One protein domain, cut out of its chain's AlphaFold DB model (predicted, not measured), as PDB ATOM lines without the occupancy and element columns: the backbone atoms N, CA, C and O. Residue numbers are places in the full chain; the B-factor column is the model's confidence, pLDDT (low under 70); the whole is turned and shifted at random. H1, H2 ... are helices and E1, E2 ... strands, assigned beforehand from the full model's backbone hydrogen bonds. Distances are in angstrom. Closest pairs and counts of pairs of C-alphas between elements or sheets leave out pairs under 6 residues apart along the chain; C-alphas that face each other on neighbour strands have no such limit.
ATOM      1  N   ARG A  63     -13.725  -3.495 -21.640       88.19
ATOM      2  CA  ARG A  63     -14.699  -4.528 -21.274       88.19
ATOM      3  C   ARG A  63     -15.894  -3.870 -20.583       88.19
ATOM      4  O   ARG A  63     -15.711  -3.103 -19.642       88.19
ATOM      5  N   ARG A  64     -17.115  -4.164 -21.027       90.62
ATOM      6  CA  ARG A  64     -18.350  -3.714 -20.368       90.62
ATOM      7  C   ARG A  64     -18.907  -4.831 -19.498       90.62
ATOM      8  O   ARG A  64     -19.282  -5.879 -20.014       90.62
ATOM      9  N   ASP A  65     -18.956  -4.589 -18.195       89.69
ATOM     10  CA  ASP A  65     -19.506  -5.505 -17.204       89.69
ATOM     11  C   ASP A  65     -20.841  -4.952 -16.697       89.69
ATOM     12  O   ASP A  65     -20.886  -3.910 -16.043       89.69
ATOM     13  N   THR A  66     -21.933  -5.658 -16.995       91.25
ATOM     14  CA  THR A  66     -23.274  -5.309 -16.514       91.25
ATOM     15  C   THR A  66     -23.597  -6.099 -15.247       91.25
ATOM     16  O   THR A  66     -23.814  -7.309 -15.293       91.25
ATOM     17  N   ILE A  67     -23.644  -5.412 -14.107       91.12
ATOM     18  CA  ILE A  67     -23.903  -5.988 -12.789       91.12
ATOM     19  C   ILE A  67     -25.401  -5.885 -12.460       91.12
ATOM     20  O   ILE A  67     -25.908  -4.773 -12.281       91.12
ATOM     21  N   PRO A  68     -26.128  -7.010 -12.342       92.25
ATOM     22  CA  PRO A  68     -27.523  -6.973 -11.927       92.25
ATOM     23  C   PRO A  68     -27.626  -6.549 -10.460       92.25
ATOM     24  O   PRO A  68     -26.895  -7.046  -9.601       92.25
ATOM     25  N   LEU A  69     -28.556  -5.645 -10.157       92.56
ATOM     26  CA  LEU A  69     -28.882  -5.317  -8.775       92.56
ATOM     27  C   LEU A  69     -29.652  -6.480  -8.140       92.56
ATOM     28  O   LEU A  69     -30.696  -6.894  -8.644       92.56
ATOM     29  N   ALA A  70     -29.132  -7.014  -7.037       88.81
ATOM     30  CA  ALA A  70     -29.731  -8.144  -6.343       88.81
ATOM     31  C   ALA A  70     -29.392  -8.113  -4.841       88.81
ATOM     32  O   ALA A  70     -28.248  -7.821  -4.495       88.81
ATOM     33  N   PRO A  71     -30.337  -8.468  -3.949       90.69
ATOM     34  CA  PRO A  71     -31.700  -8.924  -4.238       90.69
ATOM     35  C   PRO A  71     -32.638  -7.787  -4.690       90.69
ATOM     36  O   PRO A  71     -32.384  -6.618  -4.419       90.69
ATOM     37  N   ILE A  72     -33.741  -8.145  -5.364       90.81
ATOM     38  CA  ILE A  72     -34.718  -7.184  -5.919       90.81
ATOM     39  C   ILE A  72     -35.470  -6.431  -4.813       90.81
ATOM     40  O   ILE A  72     -35.893  -5.307  -5.031       90.81
ATOM     41  N   ASN A  73     -35.648  -7.018  -3.629       92.06
ATOM     42  CA  ASN A  73     -36.350  -6.374  -2.518       92.06
ATOM     43  C   ASN A  73     -35.421  -6.278  -1.310       92.06
ATOM     44  O   ASN A  73     -34.853  -7.286  -0.886       92.06
ATOM     45  N   ILE A  74     -35.298  -5.077  -0.755       93.06
ATOM     46  CA  ILE A  74     -34.537  -4.785   0.459       93.06
ATOM     47  C   ILE A  74     -35.371  -3.914   1.397       93.06
ATOM     48  O   ILE A  74     -36.268  -3.194   0.956       93.06
ATOM     49  N   SER A  75     -35.058  -3.947   2.689       91.00
ATOM     50  CA  SER A  75     -35.658  -3.058   3.682       91.00
ATOM     51  C   SER A  75     -34.631  -2.059   4.212       91.00
ATOM     52  O   SER A  75     -33.461  -2.384   4.410       91.00
ATOM     53  N   ALA A  76     -35.075  -0.826   4.439       88.75
ATOM     54  CA  ALA A  76     -34.286   0.231   5.054       88.75
ATOM     55  C   ALA A  76     -35.001   0.707   6.319       88.75
ATOM     56  O   ALA A  76     -36.108   1.239   6.250       88.75
ATOM     57  N   GLY A  77     -34.379   0.527   7.484       85.00
ATOM     58  CA  GLY A  77     -34.958   1.015   8.733       85.00
ATOM     59  C   GLY A  77     -34.996   2.544   8.762       85.00
ATOM     60  O   GLY A  77     -33.989   3.212   8.505       85.00
ATOM     61  N   ILE A  78     -36.145   3.120   9.113       87.00
ATOM     62  CA  ILE A  78     -36.279   4.576   9.261       87.00
ATOM     63  C   ILE A  78     -35.433   5.129  10.418       87.00
ATOM     64  O   ILE A  78     -34.998   6.277  10.349       87.00
ATOM     65  N   ASP A  79     -35.093   4.286  11.394       87.75
ATOM     66  CA  ASP A  79     -34.332   4.657  12.591       87.75
ATOM     67  C   ASP A  79     -32.829   4.363  12.476       87.75
ATOM     68  O   ASP A  79     -32.064   4.673  13.387       87.75
ATOM     69  N   ILE A  80     -32.363   3.791  11.353       90.81
ATOM     70  CA  ILE A  80     -30.920   3.583  11.163       90.81
ATOM     71  C   ILE A  80     -30.208   4.944  11.097       90.81
ATOM     72  O   ILE A  80     -30.751   5.886  10.500       90.81
ATOM     73  N   PRO A  81     -28.998   5.080  11.659       93.38
ATOM     74  CA  PRO A  81     -28.292   6.351  11.650       93.38
ATOM     75  C   PRO A  81     -27.896   6.770  10.229       93.38
ATOM     76  O   PRO A  81     -27.640   5.936   9.353       93.38
ATOM     77  N   VAL A  82     -27.818   8.083  10.003       95.19
ATOM     78  CA  VAL A  82     -27.232   8.663   8.784       95.19
ATOM     79  C   VAL A  82     -25.777   8.188   8.660       95.19
ATOM     80  O   VAL A  82     -25.045   8.173   9.644       95.19
ATOM     81  N   GLY A  83     -25.369   7.762   7.464       93.50
ATOM     82  CA  GLY A  83     -24.094   7.080   7.208       93.50
ATOM     83  C   GLY A  83     -24.194   5.559   7.113       93.50
ATOM     84  O   GLY A  83     -23.267   4.922   6.619       93.50
ATOM     85  N   SER A  84     -25.316   4.963   7.526       94.94
ATOM     86  CA  SER A  84     -25.502   3.511   7.427       94.94
ATOM     87  C   SER A  84     -25.576   3.049   5.976       94.94
ATOM     88  O   SER A  84     -26.287   3.646   5.162       94.94
ATOM     89  N   ILE A  85     -24.896   1.943   5.673       95.44
ATOM     90  CA  ILE A  85     -25.029   1.232   4.400       95.44
ATOM     91  C   ILE A  85     -26.315   0.400   4.442       95.44
ATOM     92  O   ILE A  85     -26.463  -0.477   5.287       95.44
ATOM     93  N   ILE A  86     -27.234   0.680   3.520       94.88
ATOM     94  CA  ILE A  86     -28.527  -0.007   3.362       94.88
ATOM     95  C   ILE A  86     -28.376  -1.219   2.438       94.88
ATOM     96  O   ILE A  86     -28.986  -2.263   2.642       94.88
ATOM     97  N   TYR A  87     -27.552  -1.075   1.404       94.81
ATOM     98  CA  TYR A  87     -27.304  -2.097   0.396       94.81
ATOM     99  C   TYR A  87     -25.851  -2.033  -0.041       94.81
ATOM    100  O   TYR A  87     -25.298  -0.939  -0.162       94.81
ATOM    101  N   ARG A  88     -25.253  -3.191  -0.332       93.81
ATOM    102  CA  ARG A  88     -23.907  -3.283  -0.892       93.81
ATOM    103  C   ARG A  88     -23.832  -4.399  -1.924       93.81
ATOM    104  O   ARG A  88     -23.790  -5.572  -1.573       93.81
ATOM    105  N   GLY A  89     -23.771  -4.011  -3.193       91.50
ATOM    106  CA  GLY A  89     -23.429  -4.902  -4.294       91.50
ATOM    107  C   GLY A  89     -21.914  -4.972  -4.454       91.50
ATOM    108  O   GLY A  89     -21.234  -3.953  -4.324       91.50
ATOM    109  N   ALA A  90     -21.387  -6.160  -4.736       90.25
ATOM    110  CA  ALA A  90     -19.972  -6.370  -5.011       90.25
ATOM    111  C   ALA A  90     -19.789  -6.851  -6.451       90.25
ATOM    112  O   ALA A  90     -20.468  -7.770  -6.900       90.25
ATOM    113  N   TRP A  91     -18.842  -6.246  -7.153       88.25
ATOM    114  CA  TRP A  91     -18.338  -6.728  -8.426       88.25
ATOM    115  C   TRP A  91     -16.922  -7.246  -8.225       88.25
ATOM    116  O   TRP A  91     -16.081  -6.567  -7.629       88.25
ATOM    117  N   TYR A  92     -16.660  -8.441  -8.736       82.00
ATOM    118  CA  TYR A  92     -15.335  -9.032  -8.760       82.00
ATOM    119  C   TYR A  92     -14.864  -9.099 -10.209       82.00
ATOM    120  O   TYR A  92     -15.431  -9.834 -11.009       82.00
ATOM    121  N   GLY A  93     -13.820  -8.339 -10.541       65.12
ATOM    122  CA  GLY A  93     -13.280  -8.257 -11.902       65.12
ATOM    123  C   GLY A  93     -12.484  -9.466 -12.372       65.12
ATOM    124  O   GLY A  93     -11.591  -9.318 -13.198       65.12
ATOM    125  N   GLY A  94     -12.738 -10.641 -11.800       56.16
ATOM    126  CA  GLY A  94     -11.977 -11.840 -12.092       56.16
ATOM    127  C   GLY A  94     -12.619 -12.677 -13.181       56.16
ATOM    128  O   GLY A  94     -13.427 -13.543 -12.871       56.16
ATOM    129  N   ASP A  95     -12.138 -12.511 -14.410       51.75
ATOM    130  CA  ASP A  95     -11.708 -13.696 -15.144       51.75
ATOM    131  C   ASP A  95     -10.189 -13.829 -14.968       51.75
ATOM    132  O   ASP A  95      -9.449 -12.889 -15.280       51.75
ATOM    133  N   PRO A  96      -9.676 -14.954 -14.443       47.47
ATOM    134  CA  PRO A  96      -8.241 -15.196 -14.426       47.47
ATOM    135  C   PRO A  96      -7.719 -15.283 -15.871       47.47
ATOM    136  O   PRO A  96      -8.081 -16.196 -16.605       47.47
ATOM    137  N   GLY A  97      -6.849 -14.347 -16.275       55.00
ATOM    138  CA  GLY A  97      -6.078 -14.455 -17.523       55.00
ATOM    139  C   GLY A  97      -6.273 -13.358 -18.578       55.00
ATOM    140  O   GLY A  97      -5.665 -13.465 -19.641       55.00
ATOM    141  N   MET A  98      -7.074 -12.313 -18.333       72.00
ATOM    142  CA  MET A  98      -7.220 -11.213 -19.300       72.00
ATOM    143  C   MET A  98      -6.134 -10.139 -19.141       72.00
ATOM    144  O   MET A  98      -5.957  -9.542 -18.077       72.00
ATOM    145  N   THR A 115      -0.642   4.663 -12.747       93.00
ATOM    146  CA  THR A 115      -1.685   4.444 -11.745       93.00
ATOM    147  C   THR A 115      -2.771   3.558 -12.325       93.00
ATOM    148  O   THR A 115      -3.005   3.534 -13.533       93.00
ATOM    149  N   TYR A 116      -3.418   2.796 -11.449       90.19
ATOM    150  CA  TYR A 116      -4.591   2.006 -11.782       90.19
ATOM    151  C   TYR A 116      -5.770   2.553 -10.993       90.19
ATOM    152  O   TYR A 116      -5.808   2.442  -9.769       90.19
ATOM    153  N   ASN A 117      -6.698   3.190 -11.689       92.25
ATOM    154  CA  ASN A 117      -7.681   4.068 -11.082       92.25
ATOM    155  C   ASN A 117      -9.080   3.463 -11.134       92.25
ATOM    156  O   ASN A 117      -9.474   2.840 -12.120       92.25
ATOM    157  N   LEU A 118      -9.837   3.694 -10.064       94.00
ATOM    158  CA  LEU A 118     -11.290   3.618 -10.046       94.00
ATOM    159  C   LEU A 118     -11.835   5.039 -10.206       94.00
ATOM    160  O   LEU A 118     -11.428   5.942  -9.477       94.00
ATOM    161  N   GLY A 119     -12.766   5.237 -11.129       95.25
ATOM    162  CA  GLY A 119     -13.419   6.524 -11.345       95.25
ATOM    163  C   GLY A 119     -14.873   6.372 -11.764       95.25
ATOM    164  O   GLY A 119     -15.385   5.260 -11.908       95.25
ATOM    165  N   ILE A 120     -15.536   7.506 -11.971       97.38
ATOM    166  CA  ILE A 120     -16.899   7.574 -12.499       97.38
ATOM    167  C   ILE A 120     -16.833   8.080 -13.937       97.38
ATOM    168  O   ILE A 120     -16.320   9.169 -14.179       97.38
ATOM    169  N   GLN A 121     -17.350   7.294 -14.880       96.75
ATOM    170  CA  GLN A 121     -17.440   7.682 -16.288       96.75
ATOM    171  C   GLN A 121     -18.611   8.639 -16.516       96.75
ATOM    172  O   GLN A 121     -18.482   9.638 -17.218       96.75
ATOM    173  N   SER A 122     -19.759   8.331 -15.918       96.56
ATOM    174  CA  SER A 122     -20.964   9.148 -15.999       96.56
ATOM    175  C   SER A 122     -21.805   8.974 -14.737       96.56
ATOM    176  O   SER A 122     -21.739   7.954 -14.051       96.56
ATOM    177  N   ALA A 123     -22.570  10.004 -14.393       96.62
ATOM    178  CA  ALA A 123     -23.489   9.989 -13.263       96.62
ATOM    179  C   ALA A 123     -24.778  10.710 -13.679       96.62
ATOM    180  O   ALA A 123     -24.712  11.900 -13.993       96.62
ATOM    181  N   PRO A 124     -25.928  10.016 -13.711       95.94
ATOM    182  CA  PRO A 124     -27.216  10.628 -14.054       95.94
ATOM    183  C   PRO A 124     -27.693  11.652 -13.016       95.94
ATOM    184  O   PRO A 124     -28.401  12.599 -13.346       95.94
ATOM    185  N   MET A 125     -27.302  11.449 -11.758       96.19
ATOM    186  CA  MET A 125     -27.665  12.287 -10.620       96.19
ATOM    187  C   MET A 125     -26.462  13.117 -10.163       96.19
ATOM    188  O   MET A 125     -25.309  12.727 -10.349       96.19
ATOM    189  N   THR A 126     -26.720  14.264  -9.536       96.62
ATOM    190  CA  THR A 126     -25.677  15.130  -8.968       96.62
ATOM    191  C   THR A 126     -25.134  14.586  -7.647       96.62
ATOM    192  O   THR A 126     -25.739  13.713  -7.019       96.62
ATOM    193  N   LEU A 127     -23.995  15.123  -7.201       97.56
ATOM    194  CA  LEU A 127     -23.485  14.854  -5.858       97.56
ATOM    195  C   LEU A 127     -24.473  15.356  -4.791       97.56
ATOM    196  O   LEU A 127     -25.072  16.426  -4.918       97.56
ATOM    197  N   ALA A 128     -24.642  14.563  -3.742       96.94
ATOM    198  CA  ALA A 128     -25.425  14.893  -2.569       96.94
ATOM    199  C   ALA A 128     -24.707  15.950  -1.722       96.94
ATOM    200  O   ALA A 128     -23.483  15.936  -1.588       96.94
ATOM    201  N   ASN A 129     -25.475  16.839  -1.092       95.06
ATOM    202  CA  ASN A 129     -24.940  17.819  -0.150       95.06
ATOM    203  C   ASN A 129     -24.677  17.157   1.215       95.06
ATOM    204  O   ASN A 129     -25.472  17.279   2.145       95.06
ATOM    205  N   THR A 130     -23.597  16.385   1.308       94.19
ATOM    206  CA  THR A 130     -23.196  15.655   2.514       94.19
ATOM    207  C   THR A 130     -21.677  15.619   2.633       94.19
ATOM    208  O   THR A 130     -20.979  15.505   1.632       94.19
ATOM    209  N   ALA A 131     -21.156  15.684   3.859       94.31
ATOM    210  CA  ALA A 131     -19.726  15.498   4.126       94.31
ATOM    211  C   ALA A 131     -19.315  14.013   4.169       94.31
ATOM    212  O   ALA A 131     -18.130  13.696   4.229       94.31
ATOM    213  N   GLN A 132     -20.285  13.090   4.153       93.44
ATOM    214  CA  GLN A 132     -20.013  11.654   4.146       93.44
ATOM    215  C   GLN A 132     -19.171  11.273   2.926       93.44
ATOM    216  O   GLN A 132     -19.414  11.769   1.827       93.44
ATOM    217  N   TYR A 133     -18.201  10.376   3.124       94.75
ATOM    218  CA  TYR A 133     -17.291   9.917   2.070       94.75
ATOM    219  C   TYR A 133     -16.610  11.071   1.310       94.75
ATOM    220  O   TYR A 133     -16.468  11.022   0.089       94.75
ATOM    221  N   ASP A 134     -16.233  12.132   2.028       95.00
ATOM    222  CA  ASP A 134     -15.634  13.360   1.488       95.00
ATOM    223  C   ASP A 134     -16.484  14.034   0.396       95.00
ATOM    224  O   ASP A 134     -15.956  14.598  -0.564       95.00
ATOM    225  N   GLY A 135     -17.811  13.920   0.486       95.38
ATOM    226  CA  GLY A 135     -18.732  14.470  -0.510       95.38
ATOM    227  C   GLY A 135     -18.788  13.691  -1.824       95.38
ATOM    228  O   GLY A 135     -19.351  14.178  -2.801       95.38
ATOM    229  N   LYS A 136     -18.251  12.465  -1.872       97.38
ATOM    230  CA  LYS A 136     -18.253  11.593  -3.064       97.38
ATOM    231  C   LYS A 136     -19.500  10.706  -3.131       97.38
ATOM    232  O   LYS A 136     -19.437   9.542  -3.521       97.38
ATOM    233  N   VAL A 137     -20.637  11.252  -2.710       97.88
ATOM    234  CA  VAL A 137     -21.931  10.569  -2.686       97.88
ATOM    235  C   VAL A 137     -22.816  11.157  -3.763       97.88
ATOM    236  O   VAL A 137     -22.988  12.367  -3.803       97.88
ATOM    237  N   TYR A 138     -23.418  10.322  -4.602       98.00
ATOM    238  CA  TYR A 138     -24.415  10.755  -5.577       98.00
ATOM    239  C   TYR A 138     -25.823  10.644  -4.999       98.00
ATOM    240  O   TYR A 138     -26.132   9.700  -4.271       98.00
ATOM    241  N   ASN A 139     -26.688  11.602  -5.329       97.38
ATOM    242  CA  ASN A 139     -28.111  11.495  -5.028       97.38
ATOM    243  C   ASN A 139     -28.717  10.296  -5.764       97.38
ATOM    244  O   ASN A 139     -28.271   9.925  -6.848       97.38
ATOM    245  N   THR A 140     -29.770   9.722  -5.196       96.19
ATOM    246  CA  THR A 140     -30.636   8.775  -5.904       96.19
ATOM    247  C   THR A 140     -32.001   9.409  -6.161       96.19
ATOM    248  O   THR A 140     -32.284  10.512  -5.689       96.19
ATOM    249  N   THR A 141     -32.875   8.716  -6.890       94.88
ATOM    250  CA  THR A 141     -34.279   9.130  -7.043       94.88
ATOM    251  C   THR A 141     -35.078   9.025  -5.739       94.88
ATOM    252  O   THR A 141     -36.230   9.452  -5.702       94.88
ATOM    253  N   ILE A 142     -34.495   8.458  -4.676       94.75
ATOM    254  CA  ILE A 142     -35.139   8.241  -3.383       94.75
ATOM    255  C   ILE A 142     -34.587   9.257  -2.371       94.75
ATOM    256  O   ILE A 142     -33.399   9.205  -2.032       94.75
ATOM    257  N   PRO A 143     -35.425  10.173  -1.851       93.38
ATOM    258  CA  PRO A 143     -35.004  11.129  -0.835       93.38
ATOM    259  C   PRO A 143     -34.398  10.439   0.392       93.38
ATOM    260  O   PRO A 143     -34.911   9.431   0.873       93.38
ATOM    261  N   GLY A 144     -33.291  10.987   0.896       94.25
ATOM    262  CA  GLY A 144     -32.589  10.439   2.060       94.25
ATOM    263  C   GLY A 144     -31.674   9.247   1.762       94.25
ATOM    264  O   GLY A 144     -30.952   8.826   2.667       94.25
ATOM    265  N   ILE A 145     -31.629   8.746   0.520       96.25
ATOM    266  CA  ILE A 145     -30.729   7.667   0.090       96.25
ATOM    267  C   ILE A 145     -29.755   8.184  -0.976       96.25
ATOM    268  O   ILE A 145     -30.152   8.727  -2.008       96.25
ATOM    269  N   GLY A 146     -28.464   7.995  -0.719       97.06
ATOM    270  CA  GLY A 146     -27.374   8.266  -1.652       97.06
ATOM    271  C   GLY A 146     -26.725   6.977  -2.144       97.06
ATOM    272  O   GLY A 146     -26.924   5.907  -1.567       97.06
ATOM    273  N   VAL A 147     -25.917   7.081  -3.195       97.75
ATOM    274  CA  VAL A 147     -25.125   5.976  -3.740       97.75
ATOM    275  C   VAL A 147     -23.650   6.348  -3.830       97.75
ATOM    276  O   VAL A 147     -23.296   7.469  -4.198       97.75
ATOM    277  N   ILE A 148     -22.787   5.387  -3.508       97.75
ATOM    278  CA  ILE A 148     -21.335   5.481  -3.678       97.75
ATOM    279  C   ILE A 148     -20.809   4.299  -4.486       97.75
ATOM    280  O   ILE A 148     -21.300   3.175  -4.360       97.75
ATOM    281  N   ILE A 149     -19.755   4.556  -5.258       97.12
ATOM    282  CA  ILE A 149     -18.880   3.522  -5.813       97.12
ATOM    283  C   ILE A 149     -17.558   3.577  -5.056       97.12
ATOM    284  O   ILE A 149     -17.020   4.662  -4.844       97.12
ATOM    285  N   SER A 150     -17.031   2.425  -4.643       95.06
ATOM    286  CA  SER A 150     -15.773   2.353  -3.894       95.06
ATOM    287  C   SER A 150     -14.975   1.082  -4.175       95.06
ATOM    288  O   SER A 150     -15.491   0.099  -4.710       95.06
ATOM    289  N   ASP A 151     -13.714   1.078  -3.751       90.62
ATOM    290  CA  ASP A 151     -12.910  -0.142  -3.589       90.62
ATOM    291  C   ASP A 151     -13.153  -0.846  -2.238       90.62
ATOM    292  O   ASP A 151     -12.535  -1.862  -1.934       90.62
ATOM    293  N   GLY A 152     -14.080  -0.315  -1.438       89.06
ATOM    294  CA  GLY A 152     -14.437  -0.787  -0.109       89.06
ATOM    295  C   GLY A 152     -13.905   0.075   1.031       89.06
ATOM    296  O   GLY A 152     -14.473  -0.011   2.119       89.06
ATOM    297  N   ALA A 153     -12.910   0.927   0.771       88.44
ATOM    298  CA  ALA A 153     -12.399   1.920   1.714       88.44
ATOM    299  C   ALA A 153     -12.585   3.353   1.192       88.44
ATOM    300  O   ALA A 153     -13.007   4.234   1.935       88.44
ATOM    301  N   ASN A 154     -12.332   3.576  -0.098       92.62
ATOM    302  CA  ASN A 154     -12.322   4.892  -0.722       92.62
ATOM    303  C   ASN A 154     -13.449   5.000  -1.748       92.62
ATOM    304  O   ASN A 154     -13.481   4.265  -2.739       92.62
ATOM    305  N   ALA A 155     -14.380   5.924  -1.507       95.88
ATOM    306  CA  ALA A 155     -15.379   6.305  -2.496       95.88
ATOM    307  C   ALA A 155     -14.759   7.185  -3.590       95.88
ATOM    308  O   ALA A 155     -13.745   7.850  -3.358       95.88
ATOM    309  N   VAL A 156     -15.389   7.209  -4.764       97.00
ATOM    310  CA  VAL A 156     -14.940   7.989  -5.925       97.00
ATOM    311  C   VAL A 156     -16.052   8.865  -6.490       97.00
ATOM    312  O   VAL A 156     -17.236   8.544  -6.382       97.00
ATOM    313  N   SER A 157     -15.662   9.957  -7.140       96.81
ATOM    314  CA  SER A 157     -16.548  10.802  -7.945       96.81
ATOM    315  C   SER A 157     -15.919  11.077  -9.315       96.81
ATOM    316  O   SER A 157     -14.774  10.704  -9.569       96.81
ATOM    317  N   GLN A 158     -16.654  11.745 -10.207       94.50
ATOM    318  CA  GLN A 158     -16.129  12.171 -11.512       94.50
ATOM    319  C   GLN A 158     -14.900  13.084 -11.381       94.50
ATOM    320  O   GLN A 158     -13.987  12.995 -12.193       94.50
ATOM    321  N   SER A 159     -14.866  13.951 -10.364       93.81
ATOM    322  CA  SER A 159     -13.759  14.889 -10.134       93.81
ATOM    323  C   SER A 159     -12.661  14.335  -9.223       93.81
ATOM    324  O   SER A 159     -11.569  14.897  -9.182       93.81
ATOM    325  N   ALA A 160     -12.937  13.254  -8.493       94.38
ATOM    326  CA  ALA A 160     -12.014  12.642  -7.546       94.38
ATOM    327  C   ALA A 160     -11.963  11.116  -7.751       94.38
ATOM    328  O   ALA A 160     -12.577  10.368  -6.975       94.38
ATOM    329  N   PRO A 161     -11.258  10.640  -8.797       94.00
ATOM    330  CA  PRO A 161     -10.932   9.227  -8.936       94.00
ATOM    331  C   PRO A 161      -9.940   8.788  -7.849       94.00
ATOM    332  O   PRO A 161      -9.269   9.610  -7.221       94.00
ATOM    333  N   TYR A 162      -9.823   7.479  -7.640       92.75
ATOM    334  CA  TYR A 162      -8.907   6.898  -6.661       92.75
ATOM    335  C   TYR A 162      -7.932   5.920  -7.318       92.75
ATOM    336  O   TYR A 162      -8.349   4.948  -7.954       92.75
ATOM    337  N   ALA A 163      -6.632   6.152  -7.109       88.19
ATOM    338  CA  ALA A 163      -5.565   5.252  -7.534       88.19
ATOM    339  C   ALA A 163      -5.513   4.026  -6.613       88.19
ATOM    340  O   ALA A 163      -4.958   4.063  -5.512       88.19
ATOM    341  N   ASN A 164      -6.080   2.914  -7.073       76.56
ATOM    342  CA  ASN A 164      -6.156   1.673  -6.323       76.56
ATOM    343  C   ASN A 164      -4.756   1.052  -6.148       76.56
ATOM    344  O   ASN A 164      -4.188   0.439  -7.061       76.56
ATOM    345  N   GLY A 165      -4.200   1.225  -4.946       75.44
ATOM    346  CA  GLY A 165      -2.842   0.813  -4.590       75.44
ATOM    347  C   GLY A 165      -1.757   1.837  -4.937       75.44
ATOM    348  O   GLY A 165      -0.580   1.497  -4.869       75.44
ATOM    349  N   GLY A 166      -2.133   3.070  -5.295       86.44
ATOM    350  CA  GLY A 166      -1.199   4.163  -5.562       86.44
ATOM    351  C   GLY A 166      -0.415   4.019  -6.869       86.44
ATOM    352  O   GLY A 166      -0.905   3.475  -7.861       86.44
ATOM    353  N   GLY A 183      -7.793  -9.578  -8.833       60.03
ATOM    354  CA  GLY A 183      -8.294  -9.605  -7.457       60.03
ATOM    355  C   GLY A 183      -8.848  -8.296  -6.901       60.03
ATOM    356  O   GLY A 183      -8.773  -8.073  -5.697       60.03
ATOM    357  N   SER A 184      -9.393  -7.415  -7.739       73.62
ATOM    358  CA  SER A 184      -9.854  -6.108  -7.275       73.62
ATOM    359  C   SER A 184     -11.388  -6.048  -7.211       73.62
ATOM    360  O   SER A 184     -12.051  -5.873  -8.233       73.62
ATOM    361  N   THR A 185     -11.949  -6.198  -6.010       86.38
ATOM    362  CA  THR A 185     -13.396  -6.061  -5.768       86.38
ATOM    363  C   THR A 185     -13.798  -4.588  -5.772       86.38
ATOM    364  O   THR A 185     -13.077  -3.731  -5.256       86.38
ATOM    365  N   ARG A 186     -14.945  -4.271  -6.370       91.19
ATOM    366  CA  ARG A 186     -15.565  -2.940  -6.341       91.19
ATOM    367  C   ARG A 186     -16.951  -3.044  -5.750       91.19
ATOM    368  O   ARG A 186     -17.605  -4.073  -5.887       91.19
ATOM    369  N   TYR A 187     -17.392  -1.981  -5.099       94.00
ATOM    370  CA  TYR A 187     -18.673  -1.962  -4.423       94.00
ATOM    371  C   TYR A 187     -19.521  -0.801  -4.896       94.00
ATOM    372  O   TYR A 187     -19.051   0.335  -4.920       94.00
ATOM    373  N   LEU A 188     -20.787  -1.096  -5.178       96.25
ATOM    374  CA  LEU A 188     -21.852  -0.107  -5.179       96.25
ATOM    375  C   LEU A 188     -22.557  -0.199  -3.835       96.25
ATOM    376  O   LEU A 188     -23.024  -1.275  -3.466       96.25
ATOM    377  N   SER A 189     -22.621   0.902  -3.096       96.81
ATOM    378  CA  SER A 189     -23.321   0.936  -1.811       96.81
ATOM    379  C   SER A 189     -24.387   2.019  -1.800       96.81
ATOM    380  O   SER A 189     -24.109   3.154  -2.181       96.81
ATOM    381  N   LEU A 190     -25.588   1.668  -1.340       96.88
ATOM    382  CA  LEU A 190     -26.604   2.650  -0.978       96.88
ATOM    383  C   LEU A 190     -26.420   3.029   0.480       96.88
ATOM    384  O   LEU A 190     -26.284   2.152   1.333       96.88
ATOM    385  N   ILE A 191     -26.442   4.323   0.757       96.56
ATOM    386  CA  ILE A 191     -26.197   4.872   2.084       96.56
ATOM    387  C   ILE A 191     -27.310   5.827   2.487       96.56
ATOM    388  O   ILE A 191     -27.858   6.555   1.658       96.56
ATOM    389  N   LYS A 192     -27.634   5.849   3.776       96.12
ATOM    390  CA  LYS A 192     -28.579   6.825   4.315       96.12
ATOM    391  C   LYS A 192     -27.904   8.184   4.454       96.12
ATOM    392  O   LYS A 192     -27.010   8.347   5.278       96.12
ATOM    393  N   ILE A 193     -28.356   9.174   3.694       96.94
ATOM    394  CA  ILE A 193     -27.833  10.551   3.727       96.94
ATOM    395  C   ILE A 193     -28.765  11.545   4.424       96.94
ATOM    396  O   ILE A 193     -28.356  12.671   4.691       96.94
ATOM    397  N   GLY A 194     -29.991  11.136   4.749       94.88
ATOM    398  CA  GLY A 194     -30.970  11.970   5.438       94.88
ATOM    399  C   GLY A 194     -32.182  11.170   5.919       94.88
ATOM    400  O   GLY A 194     -32.138   9.935   5.928       94.88
ATOM    401  N   PRO A 195     -33.264  11.852   6.333       92.88
ATOM    402  CA  PRO A 195     -34.515  11.201   6.712       92.88
ATOM    403  C   PRO A 195     -35.080  10.358   5.564       92.88
ATOM    404  O   PRO A 195     -35.128  10.814   4.424       92.88
ATOM    405  N   ILE A 196     -35.519   9.140   5.885       92.06
ATOM    406  CA  ILE A 196     -36.251   8.256   4.972       92.06
ATOM    407  C   ILE A 196     -37.677   8.184   5.503       92.06
ATOM    408  O   ILE A 196     -37.873   7.885   6.682       92.06
ATOM    409  N   TYR A 197     -38.657   8.474   4.655       90.06
ATOM    410  CA  TYR A 197     -40.062   8.404   5.040       90.06
ATOM    411  C   TYR A 197     -40.609   6.983   4.854       90.06
ATOM    412  O   TYR A 197     -40.089   6.233   4.025       90.06
ATOM    413  N   PRO A 198     -41.643   6.586   5.615       90.31
ATOM    414  CA  PRO A 198     -42.284   5.294   5.419       90.31
ATOM    415  C   PRO A 198     -42.855   5.158   4.003       90.31
ATOM    416  O   PRO A 198     -43.518   6.070   3.504       90.31
ATOM    417  N   GLY A 199     -42.616   4.015   3.360       90.19
ATOM    418  CA  GLY A 199     -43.074   3.759   1.998       90.19
ATOM    419  C   GLY A 199     -42.302   2.664   1.269       90.19
ATOM    420  O   GLY A 199     -41.376   2.052   1.806       90.19
ATOM    421  N   SER A 200     -42.697   2.434   0.018       92.00
ATOM    422  CA  SER A 200     -42.027   1.525  -0.914       92.00
ATOM    423  C   SER A 200     -41.480   2.330  -2.084       92.00
ATOM    424  O   SER A 200     -42.237   3.002  -2.785       92.00
ATOM    425  N   TYR A 201     -40.174   2.249  -2.303       93.94
ATOM    426  CA  TYR A 201     -39.467   3.037  -3.304       93.94
ATOM    427  C   TYR A 201     -38.777   2.128  -4.315       93.94
ATOM    428  O   TYR A 201     -38.060   1.216  -3.924       93.94
ATOM    429  N   ALA A 202     -38.939   2.399  -5.609       94.69
ATOM    430  CA  ALA A 202     -38.206   1.696  -6.656       94.69
ATOM    431  C   ALA A 202     -36.977   2.512  -7.081       94.69
ATOM    432  O   ALA A 202     -37.101   3.667  -7.496       94.69
ATOM    433  N   LEU A 203     -35.795   1.903  -7.006       95.69
ATOM    434  CA  LEU A 203     -34.549   2.451  -7.531       95.69
ATOM    435  C   LEU A 203     -34.186   1.730  -8.827       95.69
ATOM    436  O   LEU A 203     -33.895   0.535  -8.821       95.69
ATOM    437  N   ASN A 204     -34.182   2.464  -9.938       95.31
ATOM    438  CA  ASN A 204     -33.771   1.937 -11.237       95.31
ATOM    439  C   ASN A 204     -32.264   2.092 -11.432       95.31
ATOM    440  O   ASN A 204     -31.708   3.162 -11.164       95.31
ATOM    441  N   ALA A 205     -31.615   1.063 -11.977       94.25
ATOM    442  CA  ALA A 205     -30.175   1.083 -12.219       94.25
ATOM    443  C   ALA A 205     -29.730   2.195 -13.186       94.25
ATOM    444  O   ALA A 205     -28.621   2.702 -13.064       94.25
ATOM    445  N   SER A 206     -30.617   2.651 -14.079       93.56
ATOM    446  CA  SER A 206     -30.369   3.781 -14.988       93.56
ATOM    447  C   SER A 206     -30.151   5.125 -14.286       93.56
ATOM    448  O   SER A 206     -29.687   6.066 -14.921       93.56
ATOM    449  N   SER A 207     -30.491   5.233 -12.998       94.06
ATOM    450  CA  SER A 207     -30.212   6.418 -12.174       94.06
ATOM    451  C   SER A 207     -28.857   6.356 -11.457       94.06
ATOM    452  O   SER A 207     -28.455   7.331 -10.823       94.06
ATOM    453  N   LEU A 208     -28.153   5.222 -11.541       96.38
ATOM    454  CA  LEU A 208     -26.899   4.984 -10.833       96.38
ATOM    455  C   LEU A 208     -25.689   5.428 -11.671       96.38
ATOM    456  O   LEU A 208     -25.757   5.425 -12.900       96.38
ATOM    457  N   PRO A 209     -24.567   5.799 -11.030       97.12
ATOM    458  CA  PRO A 209     -23.332   6.104 -11.742       97.12
ATOM    459  C   PRO A 209     -22.768   4.895 -12.496       97.12
ATOM    460  O   PRO A 209     -22.736   3.783 -11.966       97.12
ATOM    461  N   THR A 210     -22.226   5.144 -13.687       97.00
ATOM    462  CA  THR A 210     -21.380   4.192 -14.411       97.00
ATOM    463  C   THR A 210     -19.944   4.379 -13.948       97.00
ATOM    464  O   THR A 210     -19.363   5.460 -14.101       97.00
ATOM    465  N   ALA A 211     -19.357   3.334 -13.374       95.62
ATOM    466  CA  ALA A 211     -17.970   3.375 -12.937       95.62
ATOM    467  C   ALA A 211     -17.040   2.918 -14.057       95.62
ATOM    468  O   ALA A 211     -17.421   2.151 -14.938       95.62
ATOM    469  N   MET A 212     -15.797   3.371 -14.015       93.62
ATOM    470  CA  MET A 212     -14.763   2.894 -14.916       93.62
ATOM    471  C   MET A 212     -13.491   2.584 -14.160       93.62
ATOM    472  O   MET A 212     -13.186   3.151 -13.108       93.62
ATOM    473  N   ILE A 213     -12.739   1.681 -14.754       91.69
ATOM    474  CA  ILE A 213     -11.428   1.285 -14.308       91.69
ATOM    475  C   ILE A 213     -10.462   1.582 -15.446       91.69
ATOM    476  O   ILE A 213     -10.712   1.194 -16.588       91.69
ATOM    477  N   TYR A 214      -9.369   2.275 -15.147       92.81
ATOM    478  CA  TYR A 214      -8.443   2.728 -16.178       92.81
ATOM    479  C   TYR A 214      -7.011   2.863 -15.667       92.81
ATOM    480  O   TYR A 214      -6.759   3.093 -14.486       92.81
ATOM    481  N   TYR A 215      -6.069   2.722 -16.589       93.12
ATOM    482  CA  TYR A 215      -4.662   3.034 -16.389       93.12
ATOM    483  C   TYR A 215      -4.418   4.488 -16.743       93.12
ATOM    484  O   TYR A 215      -4.937   4.957 -17.753       93.12
ATOM    485  N   ASP A 216      -3.603   5.174 -15.956       95.06
ATOM    486  CA  ASP A 216      -3.217   6.554 -16.234       95.06
ATOM    487  C   ASP A 216      -1.753   6.807 -15.872       95.06
ATOM    488  O   ASP A 216      -1.108   6.016 -15.176       95.06
ATOM    489  N   ASN A 217      -1.226   7.926 -16.347       94.88
ATOM    490  CA  ASN A 217       0.104   8.401 -16.017       94.88
ATOM    491  C   ASN A 217       0.231   8.647 -14.511       94.88
ATOM    492  O   ASN A 217      -0.660   9.212 -13.876       94.88
ATOM    493  N   ALA A 218       1.347   8.217 -13.921       94.62
ATOM    494  CA  ALA A 218       1.604   8.488 -12.514       94.62
ATOM    495  C   ALA A 218       1.960   9.972 -12.303       94.62
ATOM    496  O   ALA A 218       2.868  10.479 -12.969       94.62
ATOM    497  N   PRO A 219       1.306  10.678 -11.359       91.88
ATOM    498  CA  PRO A 219       1.665  12.052 -11.029       91.88
ATOM    499  C   PRO A 219       3.133  12.164 -10.602       91.88
ATOM    500  O   PRO A 219       3.602  11.385  -9.775       91.88
ATOM    501  N   GLY A 220       3.858  13.140 -11.155       93.50
ATOM    502  CA  GLY A 220       5.274  13.371 -10.841       93.50
ATOM    503  C   GLY A 220       6.268  12.485 -11.603       93.50
ATOM    504  O   GLY A 220       7.468  12.603 -11.368       93.50
ATOM    505  N   TYR A 221       5.804  11.643 -12.532       93.50
ATOM    506  CA  TYR A 221       6.653  10.797 -13.374       93.50
ATOM    507  C   TYR A 221       6.512  11.149 -14.862       93.50
ATOM    508  O   TYR A 221       5.528  11.782 -15.254       93.50
ATOM    509  N   PRO A 222       7.481  10.750 -15.711       92.31
ATOM    510  CA  PRO A 222       7.352  10.900 -17.155       92.31
ATOM    511  C   PRO A 222       6.077  10.229 -17.674       92.31
ATOM    512  O   PRO A 222       5.786   9.086 -17.319       92.31
ATOM    513  N   ALA A 223       5.332  10.939 -18.522       93.56
ATOM    514  CA  ALA A 223       4.130  10.399 -19.139       93.56
ATOM    515  C   ALA A 223       4.484   9.259 -20.104       93.56
ATOM    516  O   ALA A 223       5.414   9.368 -20.903       93.56
ATOM    517  N   ILE A 224       3.705   8.188 -20.041       94.19
ATOM    518  CA  ILE A 224       3.742   7.044 -20.937       94.19
ATOM    519  C   ILE A 224       2.772   7.332 -22.090       94.19
ATOM    520  O   ILE A 224       1.557   7.412 -21.872       94.19
ATOM    521  N   PRO A 225       3.260   7.481 -23.331       94.62
ATOM    522  CA  PRO A 225       2.390   7.697 -24.477       94.62
ATOM    523  C   PRO A 225       1.380   6.559 -24.653       94.62
ATOM    524  O   PRO A 225       1.732   5.381 -24.569       94.62
ATOM    525  N   GLY A 226       0.132   6.948 -24.918       93.06
ATOM    526  CA  GLY A 226      -1.009   6.051 -25.109       93.06
ATOM    527  C   GLY A 226      -1.832   5.768 -23.845       93.06
ATOM    528  O   GLY A 226      -2.910   5.193 -23.957       93.06
ATOM    529  N   LEU A 227      -1.399   6.240 -22.669       94.69
ATOM    530  CA  LEU A 227      -2.276   6.388 -21.500       94.69
ATOM    531  C   LEU A 227      -3.050   7.728 -21.551       94.69
ATOM    532  O   LEU A 227      -2.502   8.711 -22.059       94.69
ATOM    533  N   PRO A 228      -4.283   7.803 -21.002       94.69
ATOM    534  CA  PRO A 228      -4.975   6.757 -20.245       94.69
ATOM    535  C   PRO A 228      -5.627   5.669 -21.111       94.69
ATOM    536  O   PRO A 228      -6.077   5.922 -22.225       94.69
ATOM    537  N   VAL A 229      -5.733   4.456 -20.559       94.12
ATOM    538  CA  VAL A 229      -6.412   3.305 -21.181       94.12
ATOM    539  C   VAL A 229      -7.507   2.799 -20.254       94.12
ATOM    540  O   VAL A 229      -7.226   2.383 -19.131       94.12
ATOM    541  N   VAL A 230      -8.753   2.791 -20.727       93.50
ATOM    542  CA  VAL A 230      -9.891   2.239 -19.977       93.50
ATOM    543  C   VAL A 230      -9.901   0.718 -20.120       93.50
ATOM    544  O   VAL A 230      -9.960   0.203 -21.233       93.50
ATOM    545  N   SER A 231      -9.849  -0.001 -18.997       89.94
ATOM    546  CA  SER A 231      -9.902  -1.466 -18.982       89.94
ATOM    547  C   SER A 231     -11.330  -1.979 -18.859       89.94
ATOM    548  O   SER A 231     -11.733  -2.855 -19.620       89.94
ATOM    549  N   ASN A 232     -12.109  -1.416 -17.930       90.12
ATOM    550  CA  ASN A 232     -13.470  -1.860 -17.649       90.12
ATOM    551  C   ASN A 232     -14.414  -0.671 -17.508       90.12
ATOM    552  O   ASN A 232     -14.059   0.360 -16.934       90.12
ATOM    553  N   ILE A 233     -15.638  -0.868 -17.973       93.31
ATOM    554  CA  ILE A 233     -16.799  -0.028 -17.710       93.31
ATOM    555  C   ILE A 233     -17.778  -0.890 -16.915       93.31
ATOM    556  O   ILE A 233     -18.149  -1.974 -17.360       93.31
ATOM    557  N   LEU A 234     -18.156  -0.418 -15.731       93.00
ATOM    558  CA  LEU A 234     -19.058  -1.104 -14.816       93.00
ATOM    559  C   LEU A 234     -20.417  -0.410 -14.863       93.00
ATOM    560  O   LEU A 234     -20.562   0.733 -14.420       93.00
ATOM    561  N   GLU A 235     -21.402  -1.118 -15.397       93.75
ATOM    562  CA  GLU A 235     -22.783  -0.666 -15.530       93.75
ATOM    563  C   GLU A 235     -23.684  -1.507 -14.634       93.75
ATOM    564  O   GLU A 235     -23.416  -2.681 -14.390       93.75
ATOM    565  N   PHE A 236     -24.778  -0.926 -14.158       93.81
ATOM    566  CA  PHE A 236     -25.748  -1.634 -13.328       93.81
ATOM    567  C   PHE A 236     -27.030  -1.875 -14.117       93.81
ATOM    568  O   PHE A 236     -27.440  -1.034 -14.918       93.81
ATOM    569  N   SER A 237     -27.691  -3.006 -13.876       94.62
ATOM    570  CA  SER A 237     -28.962  -3.340 -14.521       94.62
ATOM    571  C   SER A 237     -30.033  -3.777 -13.528       94.62
ATOM    572  O   SER A 237     -29.754  -4.197 -12.403       94.62
ATOM    573  N   GLY A 238     -31.288  -3.664 -13.963       93.88
ATOM    574  CA  GLY A 238     -32.457  -3.995 -13.158       93.88
ATOM    575  C   GLY A 238     -32.912  -2.856 -12.249       93.88
ATOM    576  O   GLY A 238     -32.627  -1.676 -12.478       93.88
ATOM    577  N   SER A 239     -33.670  -3.227 -11.228       94.31
ATOM    578  CA  SER A 239     -34.232  -2.316 -10.240       94.31
ATOM    579  C   SER A 239     -34.337  -3.012  -8.890       94.31
ATOM    580  O   SER A 239     -34.446  -4.238  -8.819       94.31
ATOM    581  N   ILE A 240     -34.280  -2.224  -7.818       94.69
ATOM    582  CA  ILE A 240     -34.497  -2.707  -6.452       94.69
ATOM    583  C   ILE A 240     -35.620  -1.923  -5.791       94.69
ATOM    584  O   ILE A 240     -35.707  -0.702  -5.921       94.69
ATOM    585  N   ASN A 241     -36.476  -2.632  -5.071       95.38
ATOM    586  CA  ASN A 241     -37.513  -2.075  -4.229       95.38
ATOM    587  C   ASN A 241     -36.978  -1.958  -2.806       95.38
ATOM    588  O   ASN A 241     -36.533  -2.941  -2.215       95.38
ATOM    589  N   ILE A 242     -37.049  -0.753  -2.262       94.06
ATOM    590  CA  ILE A 242     -36.619  -0.410  -0.915       94.06
ATOM    591  C   ILE A 242     -37.868  -0.123  -0.093       94.06
ATOM    592  O   ILE A 242     -38.593   0.830  -0.382       94.06
ATOM    593  N   THR A 243     -38.127  -0.940   0.922       93.31
ATOM    594  CA  THR A 243     -39.244  -0.735   1.846       93.31
ATOM    595  C   THR A 243     -38.754  -0.109   3.145       93.31
ATOM    596  O   THR A 243     -37.873  -0.634   3.825       93.31
ATOM    597  N   ALA A 244     -39.336   1.031   3.499       89.38
ATOM    598  CA  ALA A 244     -39.134   1.695   4.774       89.38
ATOM    599  C   ALA A 244     -40.419   1.559   5.590       89.38
ATOM    600  O   ALA A 244     -41.451   2.127   5.235       89.38
ATOM    601  N   GLN A 245     -40.376   0.763   6.654       80.00
ATOM    602  CA  GLN A 245     -41.526   0.521   7.523       80.00
ATOM    603  C   GLN A 245     -41.296   1.132   8.902       80.00
ATOM    604  O   GLN A 245     -40.179   1.130   9.416       80.00
TER     605      GLN A 245
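This is residues 63 to 98, 115 to 166 and 183 to 245 of the 280 residues of an uncharacterized protein of Salmonella enterica subsp. arizonae (UniProt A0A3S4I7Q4). Two strongly twisted sheets lie partly face to face as a sandwich with crossed strands, the five-stranded E1 E10 E9 E4 E6 against the three-stranded E3 E7 E5. A third, small sheet, E2 E11 E8, makes one end of the long axis, where E10 runs on into E11, and the loop of the hairpin E9 and E10 makes the other. The printed part has 151 residues, with named elements in the order E1 E2 E3 E4 H1 E5 E6 E7 E8 E9 E10 E11, and its class is mostly strand. It is compact, with a radius of gyration of the C-alphas of 16.2 A, yet elongated, spanning 55 by 32 by 23 A.

E1, residues 63 to 68, begins at C-alpha 63 (-14.699, -4.528, -21.274). E2 is residues 73 to 75, and E3, residues 85 to 92, is 19.3 A long. E4, residues 115 to 122, measures 20.3 A and bends by 50 degrees at residue 118. The helix H1 is residues 132 to 135, E5 145 to 150 and E6 162 to 166. E7, residues 185 to 192, measures 22.3 A. E8 is residues 199 to 204. E9, residues 210 to 217, spans 22.0 A, and E10, residues 229 to 237, spans 24.4 A. E11, residues 239 to 244, ends at C-alpha 244 (-39.134, 1.695, 4.774).

The largest sheet runs E1 E10 E9 E4 E6 and is mixed. E1 and E10 are parallel, with N 65 and O 233 at 2.9 A; the other neighbours are antiparallel, with N 213 and O 232 of E9 and E10 at 2.9 A, N 117 and O 214 of E4 and E9 at 2.8 A, and N 164 and O 116 of E6 and E4 at 2.8 A. The sheet E3 E7 E5 is antiparallel, with N 188 and O 89 at 3.0 A and N 148 and O 189 at 2.9 A. The strands of these two sheets stand at 37 degrees; the closest C-alphas of E5 and E9, those of Ile 149 and Ala 211, are 7.2 A apart. H1 only grazes the sheet E3 E7 E5; it is too short for an O i to N i+4 pair, and its one O i to N i+3 pair is within range. E10 runs on into E11 at 57 degrees. E11 is parallel to E2, with N 243 and O 74 at 2.9 A, and antiparallel to E8, with N 242 and O 201 at 2.8 A.

The two farthest C-alphas, of Pro 222 and Gln 245, are 55.7 A apart. Residues 99 to 114 and 167 to 182 are not printed, with C-alpha gaps of 18.2 A and 15.6 A. The links E5 to E6 and E9 to E10 are long. Mean pLDDT of the printed part is 91.4; residues 93 to 97 and 183 are under 70.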